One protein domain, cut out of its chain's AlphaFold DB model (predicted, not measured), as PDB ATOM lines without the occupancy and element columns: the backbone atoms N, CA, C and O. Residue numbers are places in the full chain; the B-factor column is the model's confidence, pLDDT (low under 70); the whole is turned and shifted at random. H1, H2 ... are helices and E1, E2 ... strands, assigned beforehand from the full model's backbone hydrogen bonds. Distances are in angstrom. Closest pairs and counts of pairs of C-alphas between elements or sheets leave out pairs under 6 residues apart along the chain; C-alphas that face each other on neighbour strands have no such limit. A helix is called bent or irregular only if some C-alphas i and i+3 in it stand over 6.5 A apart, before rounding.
ATOM      1  N   LYS A   3      -1.080  46.964  54.226       91.69
ATOM      2  CA  LYS A   3      -0.925  47.584  52.904       91.69
ATOM      3  C   LYS A   3      -2.019  48.626  52.692       91.69
ATOM      4  O   LYS A   3      -3.174  48.369  53.029       91.69
ATOM      5  N   THR A   4      -1.652  49.752  52.092       93.38
ATOM      6  CA  THR A   4      -2.574  50.844  51.771       93.38
ATOM      7  C   THR A   4      -2.432  51.202  50.299       93.38
ATOM      8  O   THR A   4      -1.314  51.371  49.815       93.38
ATOM      9  N   TYR A   5      -3.564  51.317  49.613       92.00
ATOM     10  CA  TYR A   5      -3.676  51.785  48.237       92.00
ATOM     11  C   TYR A   5      -4.545  53.037  48.243       92.00
ATOM     12  O   TYR A   5      -5.628  53.017  48.823       92.00
ATOM     13  N   SER A   6      -4.075  54.106  47.611       91.94
ATOM     14  CA  SER A   6      -4.816  55.362  47.483       91.94
ATOM     15  C   SER A   6      -4.866  55.754  46.014       91.94
ATOM     16  O   SER A   6      -3.847  55.702  45.324       91.94
ATOM     17  N   GLY A   7      -6.049  56.123  45.541       89.94
ATOM     18  CA  GLY A   7      -6.319  56.439  44.143       89.94
ATOM     19  C   GLY A   7      -7.812  56.644  43.933       89.94
ATOM     20  O   GLY A   7      -8.607  56.165  44.737       89.94
ATOM     21  N   HIS A   8      -8.189  57.369  42.878       89.44
ATOM     22  CA  HIS A   8      -9.599  57.660  42.567       89.44
ATOM     23  C   HIS A   8     -10.349  58.278  43.761       89.44
ATOM     24  O   HIS A   8     -11.423  57.829  44.108       89.44
ATOM     25  N   ASN A   9      -9.735  59.218  44.493       90.62
ATOM     26  CA  ASN A   9     -10.305  59.805  45.723       90.62
ATOM     27  C   ASN A   9     -10.760  58.774  46.775       90.62
ATOM     28  O   ASN A   9     -11.598  59.061  47.627       90.62
ATOM     29  N   ALA A  10     -10.219  57.560  46.727       91.56
ATOM     30  CA  ALA A  10     -10.507  56.494  47.659       91.56
ATOM     31  C   ALA A  10      -9.211  55.945  48.255       91.56
ATOM     32  O   ALA A  10      -8.125  56.012  47.677       91.56
ATOM     33  N   THR A  11      -9.336  55.375  49.447       94.06
ATOM     34  CA  THR A  11      -8.256  54.681  50.137       94.06
ATOM     35  C   THR A  11      -8.728  53.296  50.568       94.06
ATOM     36  O   THR A  11      -9.702  53.154  51.314       94.06
ATOM     37  N   LEU A  12      -8.009  52.271  50.107       94.12
ATOM     38  CA  LEU A  12      -8.175  50.866  50.457       94.12
ATOM     39  C   LEU A  12      -7.047  50.429  51.395       94.12
ATOM     40  O   LEU A  12      -5.874  50.420  51.025       94.12
ATOM     41  N   THR A  13      -7.415  49.979  52.587       93.88
ATOM     42  CA  THR A  13      -6.501  49.423  53.584       93.88
ATOM     43  C   THR A  13      -6.740  47.926  53.727       93.88
ATOM     44  O   THR A  13      -7.863  47.499  53.997       93.88
ATOM     45  N   ILE A  14      -5.672  47.140  53.589       91.38
ATOM     46  CA  ILE A  14      -5.665  45.682  53.745       91.38
ATOM     47  C   ILE A  14      -4.721  45.313  54.890       91.38
ATOM     48  O   ILE A  14      -3.520  45.592  54.839       91.38
ATOM     49  N   GLN A  15      -5.252  44.653  55.914       91.56
ATOM     50  CA  GLN A  15      -4.488  44.147  57.048       91.56
ATOM     51  C   GLN A  15      -4.565  42.623  57.085       91.56
ATOM     52  O   GLN A  15      -5.641  42.050  57.219       91.56
ATOM     53  N   THR A  16      -3.410  41.970  56.997       87.00
ATOM     54  CA  THR A  16      -3.270  40.525  57.204       87.00
ATOM     55  C   THR A  16      -2.692  40.248  58.584       87.00
ATOM     56  O   THR A  16      -1.752  40.929  59.017       87.00
ATOM     57  N   PHE A  17      -3.228  39.246  59.272       85.62
ATOM     58  CA  PHE A  17      -2.745  38.833  60.586       85.62
ATOM     59  C   PHE A  17      -1.783  37.652  60.430       85.62
ATOM     60  O   PHE A  17      -2.077  36.673  59.747       85.62
ATOM     61  N   GLU A  18      -0.582  37.767  60.997       84.06
ATOM     62  CA  GLU A  18       0.426  36.712  60.871       84.06
ATOM     63  C   GLU A  18      -0.014  35.448  61.611       84.06
ATOM     64  O   GLU A  18      -0.531  35.510  62.723       84.06
ATOM     65  N   GLY A  19       0.194  34.290  60.980       78.81
ATOM     66  CA  GLY A  19      -0.206  33.000  61.542       78.81
ATOM     67  C   GLY A  19      -1.702  32.686  61.435       78.81
ATOM     68  O   GLY A  19      -2.109  31.622  61.895       78.81
ATOM     69  N   THR A  20      -2.513  33.549  60.808       79.06
ATOM     70  CA  THR A  20      -3.935  33.282  60.537       79.06
ATOM     71  C   THR A  20      -4.272  33.492  59.058       79.06
ATOM     72  O   THR A  20      -3.510  34.089  58.298       79.06
ATOM     73  N   SER A  21      -5.428  32.979  58.628       75.06
ATOM     74  CA  SER A  21      -6.008  33.277  57.312       75.06
ATOM     75  C   SER A  21      -6.926  34.507  57.339       75.06
ATOM     76  O   SER A  21      -7.696  34.717  56.405       75.06
ATOM     77  N   GLU A  22      -6.904  35.288  58.422       79.75
ATOM     78  CA  GLU A  22      -7.783  36.441  58.585       79.75
ATOM     79  C   GLU A  22      -7.229  37.662  57.846       79.75
ATOM     80  O   GLU A  22      -6.042  38.002  57.926       79.75
ATOM     81  N   VAL A  23      -8.126  38.350  57.143       85.25
ATOM     82  CA  VAL A  23      -7.838  39.593  56.431       85.25
ATOM     83  C   VAL A  23      -8.902  40.614  56.810       85.25
ATOM     84  O   VAL A  23     -10.095  40.353  56.671       85.25
ATOM     85  N   SER A  24      -8.474  41.786  57.269       87.88
ATOM     86  CA  SER A  24      -9.347  42.944  57.456       87.88
ATOM     87  C   SER A  24      -9.177  43.901  56.281       87.88
ATOM     88  O   SER A  24      -8.055  44.212  55.881       87.88
ATOM     89  N   CYS A  25     -10.298  44.347  55.718       91.69
ATOM     90  CA  CYS A  25     -10.339  45.261  54.583       91.69
ATOM     91  C   CYS A  25     -11.188  46.476  54.944       91.69
ATOM     92  O   CYS A  25     -12.272  46.336  55.513       91.69
ATOM     93  N   ARG A  26     -10.713  47.669  54.589       92.38
ATOM     94  CA  ARG A  26     -11.459  48.919  54.744       92.38
ATOM     95  C   ARG A  26     -11.276  49.768  53.497       92.38
ATOM     96  O   ARG A  26     -10.143  50.050  53.132       92.38
ATOM     97  N   LEU A  27     -12.375  50.188  52.885       92.75
ATOM     98  CA  LEU A  27     -12.384  51.069  51.720       92.75
ATOM     99  C   LEU A  27     -13.215  52.304  52.051       92.75
ATOM    100  O   LEU A  27     -14.345  52.178  52.520       92.75
ATOM    101  N   ILE A  28     -12.621  53.479  51.868       91.12
ATOM    102  CA  ILE A  28     -13.217  54.774  52.203       91.12
ATOM    103  C   ILE A  28     -13.011  55.707  51.018       91.12
ATOM    104  O   ILE A  28     -11.899  55.774  50.504       91.12
ATOM    105  N   HIS A  29     -14.049  56.439  50.628       91.50
ATOM    106  CA  HIS A  29     -13.945  57.546  49.685       91.50
ATOM    107  C   HIS A  29     -13.772  58.874  50.445       91.50
ATOM    108  O   HIS A  29     -14.442  59.099  51.453       91.50
ATOM    109  N   GLU A  30     -12.871  59.740  49.988       82.62
ATOM    110  CA  GLU A  30     -12.401  60.938  50.700       82.62
ATOM    111  C   GLU A  30     -13.461  62.052  50.767       82.62
ATOM    112  O   GLU A  30     -13.582  62.715  51.794       82.62
ATOM    113  N   ASP A  31     -14.288  62.196  49.725       67.50
ATOM    114  CA  ASP A  31     -15.160  63.374  49.552       67.50
ATOM    115  C   ASP A  31     -16.660  63.177  49.846       67.50
ATOM    116  O   ASP A  31     -17.472  64.064  49.574       67.50
ATOM    117  N   ALA A  32     -17.089  62.037  50.394       61.69
ATOM    118  CA  ALA A  32     -18.512  61.691  50.379       61.69
ATOM    119  C   ALA A  32     -19.130  61.487  51.773       61.69
ATOM    120  O   ALA A  32     -19.038  60.416  52.369       61.69
ATOM    121  N   ILE A  33     -19.896  62.496  52.220       67.62
ATOM    122  CA  ILE A  33     -20.943  62.341  53.255       67.62
ATOM    123  C   ILE A  33     -21.915  61.210  52.871       67.62
ATOM    124  O   ILE A  33     -22.379  60.484  53.743       67.62
ATOM    125  N   ASN A  34     -22.162  61.031  51.566       73.69
ATOM    126  CA  ASN A  34     -23.049  60.008  51.011       73.69
ATOM    127  C   ASN A  34     -22.292  58.825  50.366       73.69
ATOM    128  O   ASN A  34     -22.731  58.285  49.352       73.69
ATOM    129  N   SER A  35     -21.131  58.437  50.907       83.50
ATOM    130  CA  SER A  35     -20.388  57.274  50.399       83.50
ATOM    131  C   SER A  35     -21.083  55.972  50.793       83.50
ATOM    132  O   SER A  35     -21.421  55.814  51.968       83.50
ATOM    133  N   PRO A  36     -21.238  54.993  49.882       88.50
ATOM    134  CA  PRO A  36     -21.696  53.671  50.278       88.50
ATOM    135  C   PRO A  36     -20.694  53.019  51.226       88.50
ATOM    136  O   PRO A  36     -19.482  53.259  51.171       88.50
ATOM    137  N   HIS A  37     -21.208  52.156  52.092       89.44
ATOM    138  CA  HIS A  37     -20.390  51.343  52.971       89.44
ATOM    139  C   HIS A  37     -19.811  50.167  52.185       89.44
ATOM    140  O   HIS A  37     -20.545  49.357  51.621       89.44
ATOM    141  N   ALA A  38     -18.487  50.036  52.182       91.75
ATOM    142  CA  ALA A  38     -17.831  48.850  51.653       91.75
ATOM    143  C   ALA A  38     -17.925  47.694  52.657       91.75
ATOM    144  O   ALA A  38     -17.415  47.778  53.776       91.75
ATOM    145  N   MET A  39     -18.549  46.598  52.238       91.69
ATOM    146  CA  MET A  39     -18.626  45.346  52.977       91.69
ATOM    147  C   MET A  39     -17.801  44.283  52.264       91.69
ATOM    148  O   MET A  39     -17.979  44.038  51.074       91.69
ATOM    149  N   PHE A  40     -16.926  43.617  53.010       90.94
ATOM    150  CA  PHE A  40     -16.076  42.559  52.483       90.94
ATOM    151  C   PHE A  40     -16.499  41.220  53.067       90.94
ATOM    152  O   PHE A  40     -16.643  41.088  54.283       90.94
ATOM    153  N   ASN A  41     -16.689  40.223  52.210       86.69
ATOM    154  CA  ASN A  41     -16.957  38.860  52.642       86.69
ATOM    155  C   ASN A  41     -16.091  37.868  51.862       86.69
ATOM    156  O   ASN A  41     -15.576  38.156  50.783       86.69
ATOM    157  N   THR A  42     -15.898  36.686  52.434       82.75
ATOM    158  CA  THR A  42     -15.181  35.596  51.774       82.75
ATOM    159  C   THR A  42     -16.172  34.517  51.379       82.75
ATOM    160  O   THR A  42     -16.799  33.910  52.248       82.75
ATOM    161  N   SER A  43     -16.293  34.244  50.083       80.25
ATOM    162  CA  SER A  43     -17.137  33.172  49.551       80.25
ATOM    163  C   SER A  43     -16.310  32.275  48.636       80.25
ATOM    164  O   SER A  43     -15.692  32.743  47.679       80.25
ATOM    165  N   GLY A  44     -16.228  30.980  48.964       76.75
ATOM    166  CA  GLY A  44     -15.445  30.007  48.191       76.75
ATOM    167  C   GLY A  44     -13.949  30.338  48.085       76.75
ATOM    168  O   GLY A  44     -13.345  30.091  47.046       76.75
ATOM    169  N   GLY A  45     -13.365  30.955  49.119       76.44
ATOM    170  CA  GLY A  45     -11.958  31.384  49.128       76.44
ATOM    171  C   GLY A  45     -11.672  32.672  48.347       76.44
ATOM    172  O   GLY A  45     -10.527  33.109  48.307       76.44
ATOM    173  N   LYS A  46     -12.694  33.304  47.755       80.56
ATOM    174  CA  LYS A  46     -12.574  34.600  47.080       80.56
ATOM    175  C   LYS A  46     -13.094  35.710  47.981       80.56
ATOM    176  O   LYS A  46     -14.174  35.587  48.557       80.56
ATOM    177  N   LEU A  47     -12.329  36.792  48.076       85.62
ATOM    178  CA  LEU A  47     -12.731  38.014  48.758       85.62
ATOM    179  C   LEU A  47     -13.631  38.824  47.815       85.62
ATOM    180  O   LEU A  47     -13.196  39.207  46.731       85.62
ATOM    181  N   GLN A  48     -14.888  39.039  48.197       88.00
ATOM    182  CA  GLN A  48     -15.855  39.820  47.430       88.00
ATOM    183  C   GLN A  48     -16.127  41.150  48.132       88.00
ATOM    184  O   GLN A  48     -16.140  41.228  49.363       88.00
ATOM    185  N   LEU A  49     -16.352  42.183  47.323       92.31
ATOM    186  CA  LEU A  49     -16.772  43.510  47.752       92.31
ATOM    187  C   LEU A  49     -18.264  43.682  47.447       92.31
ATOM    188  O   LEU A  49     -18.691  43.478  46.311       92.31
ATOM    189  N   SER A  50     -19.019  44.116  48.448       92.38
ATOM    190  CA  SER A  50     -20.391  44.602  48.322       92.38
ATOM    191  C   SER A  50     -20.440  46.065  48.752       92.38
ATOM    192  O   SER A  50     -19.822  46.435  49.748       92.38
ATOM    193  N   LEU A  51     -21.181  46.893  48.020       92.50
ATOM    194  CA  LEU A  51     -21.421  48.291  48.379       92.50
ATOM    195  C   LEU A  51     -22.839  48.423  48.930       92.50
ATOM    196  O   LEU A  51     -23.806  48.086  48.249       92.50
ATOM    197  N   ASP A  52     -22.940  48.874  50.175       90.00
ATOM    198  CA  ASP A  52     -24.198  49.051  50.884       90.00
ATOM    199  C   ASP A  52     -24.599  50.532  50.944       90.00
ATOM    200  O   ASP A  52     -23.837  51.391  51.389       90.00
ATOM    201  N   PHE A  53     -25.827  50.809  50.510       87.44
ATOM    202  CA  PHE A  53     -26.425  52.139  50.442       87.44
ATOM    203  C   PHE A  53     -27.539  52.331  51.489       87.44
ATOM    204  O   PHE A  53     -28.167  53.385  51.500       87.44
ATOM    205  N   HIS A  54     -27.809  51.352  52.369       78.44
ATOM    206  CA  HIS A  54     -28.983  51.350  53.260       78.44
ATOM    207  C   HIS A  54     -29.102  52.576  54.180       78.44
ATOM    208  O   HIS A  54     -30.214  52.942  54.551       78.44
ATOM    209  N   ASN A  55     -27.988  53.224  54.536       70.19
ATOM    210  CA  ASN A  55     -27.987  54.416  55.394       70.19
ATOM    211  C   ASN A  55     -27.852  55.736  54.620       70.19
ATOM    212  O   ASN A  55     -27.679  56.787  55.234       70.19
ATOM    213  N   LEU A  56     -27.916  55.700  53.287       80.69
ATOM    214  CA  LEU A  56     -27.766  56.883  52.454       80.69
ATOM    215  C   LEU A  56     -29.128  57.467  52.089       80.69
ATOM    216  O   LEU A  56     -29.958  56.817  51.453       80.69
ATOM    217  N   TYR A  57     -29.343  58.730  52.455       82.94
ATOM    218  CA  TYR A  57     -30.458  59.513  51.938       82.94
ATOM    219  C   TYR A  57     -30.008  60.204  50.652       82.94
ATOM    220  O   TYR A  57     -29.398  61.269  50.698       82.94
ATOM    221  N   ILE A  58     -30.256  59.555  49.514       82.88
ATOM    222  CA  ILE A  58     -29.795  60.028  48.206       82.88
ATOM    223  C   ILE A  58     -30.961  60.691  47.483       82.88
ATOM    224  O   ILE A  58     -31.959  60.034  47.170       82.88
ATOM    225  N   LEU A  59     -30.837  61.986  47.204       86.94
ATOM    226  CA  LEU A  59     -31.803  62.679  46.362       86.94
ATOM    227  C   LEU A  59     -31.608  62.289  44.883       86.94
ATOM    228  O   LEU A  59     -30.492  61.962  44.473       86.94
ATOM    229  N   PRO A  60     -32.662  62.324  44.044       86.56
ATOM    230  CA  PRO A  60     -32.556  61.926  42.638       86.56
ATOM    231  C   PRO A  60     -31.466  62.663  41.841       86.56
ATOM    232  O   PRO A  60     -30.849  62.075  40.958       86.56
ATOM    233  N   ASP A  61     -31.205  63.932  42.153       88.62
ATOM    234  CA  ASP A  61     -30.178  64.774  41.528       88.62
ATOM    235  C   ASP A  61     -28.757  64.529  42.074       88.62
ATOM    236  O   ASP A  61     -27.774  64.992  41.494       88.62
ATOM    237  N   GLU A  62     -28.625  63.763  43.156       86.38
ATOM    238  CA  GLU A  62     -27.343  63.369  43.745       86.38
ATOM    239  C   GLU A  62     -26.847  62.011  43.244       86.38
ATOM    240  O   GLU A  62     -25.693  61.654  43.490       86.38
ATOM    241  N   TRP A  63     -27.677  61.266  42.506       86.44
ATOM    242  CA  TRP A  63     -27.337  59.922  42.037       86.44
ATOM    243  C   TRP A  63     -26.080  59.895  41.161       86.44
ATOM    244  O   TRP A  63     -25.252  59.001  41.306       86.44
ATOM    245  N   GLU A  64     -25.876  60.912  40.320       89.25
ATOM    246  CA  GLU A  64     -24.654  61.030  39.512       89.25
ATOM    247  C   GLU A  64     -23.397  61.190  40.383       89.25
ATOM    248  O   GLU A  64     -22.354  60.629  40.065       89.25
ATOM    249  N   LYS A  65     -23.489  61.882  41.527       87.44
ATOM    250  CA  LYS A  65     -22.361  62.013  42.466       87.44
ATOM    251  C   LYS A  65     -22.078  60.691  43.171       87.44
ATOM    252  O   LYS A  65     -20.925  60.295  43.291       87.44
ATOM    253  N   VAL A  66     -23.129  59.999  43.613       88.50
ATOM    254  CA  VAL A  66     -23.002  58.677  44.247       88.50
ATOM    255  C   VAL A  66     -22.406  57.666  43.274       88.50
ATOM    256  O   VAL A  66     -21.565  56.863  43.666       88.50
ATOM    257  N   LYS A  67     -22.785  57.730  41.997       89.94
ATOM    258  CA  LYS A  67     -22.208  56.885  40.956       89.94
ATOM    259  C   LYS A  67     -20.705  57.114  40.794       89.94
ATOM    260  O   LYS A  67     -19.976  56.134  40.777       89.94
ATOM    261  N   VAL A  68     -20.246  58.367  40.743       91.12
ATOM    262  CA  VAL A  68     -18.804  58.675  40.683       91.12
ATOM    263  C   VAL A  68     -18.064  58.051  41.869       91.12
ATOM    264  O   VAL A  68     -17.075  57.361  41.665       91.12
ATOM    265  N   VAL A  69     -18.602  58.189  43.086       91.69
ATOM    266  CA  VAL A  69     -18.022  57.577  44.295       91.69
ATOM    267  C   VAL A  69     -17.937  56.051  44.180       91.69
ATOM    268  O   VAL A  69     -16.935  55.443  44.556       91.69
ATOM    269  N   VAL A  70     -18.993  55.412  43.672       92.50
ATOM    270  CA  VAL A  70     -19.029  53.960  43.449       92.50
ATOM    271  C   VAL A  70     -17.985  53.536  42.422       92.50
ATOM    272  O   VAL A  70     -17.256  52.577  42.670       92.50
ATOM    273  N   ASP A  71     -17.907  54.239  41.296       94.19
ATOM    274  CA  ASP A  71     -16.971  53.942  40.212       94.19
ATOM    275  C   ASP A  71     -15.520  54.054  40.706       94.19
ATOM    276  O   ASP A  71     -14.721  53.142  40.488       94.19
ATOM    277  N   ASP A  72     -15.217  55.099  41.472       93.81
ATOM    278  CA  ASP A  72     -13.926  55.345  42.114       93.81
ATOM    279  C   ASP A  72     -13.534  54.215  43.092       93.81
ATOM    280  O   ASP A  72     -12.438  53.641  43.024       93.81
ATOM    281  N   MET A  73     -14.463  53.809  43.964       93.94
ATOM    282  CA  MET A  73     -14.269  52.693  44.899       93.94
ATOM    283  C   MET A  73     -14.048  51.355  44.175       93.94
ATOM    284  O   MET A  73     -13.193  50.558  44.583       93.94
ATOM    285  N   LEU A  74     -14.806  51.087  43.108       94.56
ATOM    286  CA  LEU A  74     -14.680  49.863  42.314       94.56
ATOM    287  C   LEU A  74     -13.379  49.834  41.504       94.56
ATOM    288  O   LEU A  74     -12.767  48.768  41.399       94.56
ATOM    289  N   ALA A  75     -12.934  50.975  40.974       94.75
ATOM    290  CA  ALA A  75     -11.666  51.094  40.263       94.75
ATOM    291  C   ALA A  75     -10.493  50.741  41.184       94.75
ATOM    292  O   ALA A  75      -9.702  49.850  40.862       94.75
ATOM    293  N   LEU A  76     -10.443  51.342  42.378       94.75
ATOM    294  CA  LEU A  76      -9.392  51.053  43.355       94.75
ATOM    295  C   LEU A  76      -9.414  49.586  43.817       94.75
ATOM    296  O   LEU A  76      -8.368  48.951  43.973       94.75
ATOM    297  N   TRP A  77     -10.606  49.012  44.001       94.12
ATOM    298  CA  TRP A  77     -10.751  47.592  44.318       94.12
ATOM    299  C   TRP A  77     -10.246  46.680  43.192       94.12
ATOM    300  O   TRP A  77      -9.535  45.707  43.451       94.12
ATOM    301  N   SER A  78     -10.580  46.999  41.940       92.62
ATOM    302  CA  SER A  78     -10.121  46.241  40.775       92.62
ATOM    303  C   SER A  78      -8.601  46.286  40.629       92.62
ATOM    304  O   SER A  78      -7.993  45.265  40.314       92.62
ATOM    305  N   GLU A  79      -7.976  47.440  40.863       92.75
ATOM    306  CA  GLU A  79      -6.518  47.566  40.861       92.75
ATOM    307  C   GLU A  79      -5.878  46.651  41.901       92.75
ATOM    308  O   GLU A  79      -4.946  45.917  41.576       92.75
ATOM    309  N   TYR A  80      -6.420  46.624  43.122       90.06
ATOM    310  CA  TYR A  80      -5.957  45.703  44.155       90.06
ATOM    311  C   TYR A  80      -6.082  44.240  43.723       90.06
ATOM    312  O   TYR A  80      -5.111  43.495  43.859       90.06
ATOM    313  N   LEU A  81      -7.226  43.821  43.174       88.94
ATOM    314  CA  LEU A  81      -7.400  42.445  42.696       88.94
ATOM    315  C   LEU A  81      -6.362  42.077  41.630       88.94
ATOM    316  O   LEU A  81      -5.781  40.999  41.708       88.94
ATOM    317  N   ASN A  82      -6.049  42.991  40.709       88.38
ATOM    318  CA  ASN A  82      -5.016  42.779  39.692       88.38
ATOM    319  C   ASN A  82      -3.609  42.594  40.292       88.38
ATOM    320  O   ASN A  82      -2.756  41.969  39.665       88.38
ATOM    321  N   THR A  83      -3.344  43.095  41.507       85.88
ATOM    322  CA  THR A  83      -2.068  42.836  42.205       85.88
ATOM    323  C   THR A  83      -1.945  41.413  42.750       85.88
ATOM    324  O   THR A  83      -0.845  41.003  43.127       85.88
ATOM    325  N   LEU A  84      -3.050  40.663  42.822       81.81
ATOM    326  CA  LEU A  84      -3.079  39.306  43.368       81.81
ATOM    327  C   LEU A  84      -2.789  38.218  42.317       81.81
ATOM    328  O   LEU A  84      -2.507  37.088  42.719       81.81
TER     329      LEU A  84
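AT A GLANCE: This is residues 3 to 84 of the 85 residues of an uncharacterized protein of Lachnospiraceae bacterium 7_1_58FAA (UniProt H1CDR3). One long helix, H1, lies slantwise over one face of a three-stranded antiparallel sheet, E1, E2 and E3, and a separate two-stranded hairpin, E4 and E5, sits beside the E3 edge. The loop of residues 17 to 22 sticks out beyond the sheet between E2 and E3. The printed part has 82 residues, with five named strands followed by one named helix: E1, E2, E3, E4, E5, H1. The class is mixed, helices and strands; the larger sheet has the order E1, E2, E3, and both sheets are antiparallel. The whole is only just compact, close to loose, with a radius of gyration of the C-alphas of 13.6 A, and the C-alphas span 47 by 23 by 18 A.

HOW THE PARTS SIT: E1, residues 3 to 7, and E2, residues 10 to 16, form a hairpin at 168 degrees, with N 5 and O 12 within hydrogen-bond range at 2.9 A. E2 and E3, residues 23 to 29, form a hairpin at 170 degrees, with N 13 and O 26 at 2.8 A. These three strands are a meander, each strand the antiparallel neighbour of the one before, and E1 and E3 are the edge strands. E4, residues 37 to 43, comes closest to E3 at the C-alphas of Ala 38 and Leu 27, 5.9 A apart. E4 and E5, residues 46 to 52, form a hairpin at 152 degrees, with N 39 and O 50 at 2.8 A; E3 and E5 are apart. H1, residues 60 to 82, is on the sheet of E1, E2 and E3, which gives two layers, a helix on one face of a sheet. Its height over the sheet is 7.9 A, and it runs slantwise to the strands, at 39 degrees to E2 on the local plane. It lies over E1 and E2, and only just over E3, on which 3 of its C-alphas fall. The closest C-alphas of H1 and E2 are those of Met 73 and Ala 10, 6.0 A apart. H1 and E5 have 1 pair of C-alphas within 8 A, those of Val 70 and Leu 51, 7.9 A apart, while E4 and H1 are apart. In H1, 17 of 19 O i to N i+4 pairs are within hydrogen-bond range.

IN THESE COORDINATES: E1 begins at C-alpha 3, (-0.925, 47.584, 52.904). From first to last C-alpha E2 is 20.0 A long, E3 20.1 A, E4 18.8 A and E5 18.9 A. H1 is 33.7 A long, from C-alpha 60 at (-32.556, 61.926, 42.638) to C-alpha 82 at (-5.016, 42.779, 39.692). It is irregular, but only just: C-alphas 61 and 64 are 7.0 A apart.

THE WHOLE: The two C-alphas farthest apart are those of Gly 19 and Asp 61, at 48.0 A. Residues 17 to 22 stand free. The printed part has no cut and no long link. The mean pLDDT of the printed part is 87.1, and residues 31 to 33 are under 70.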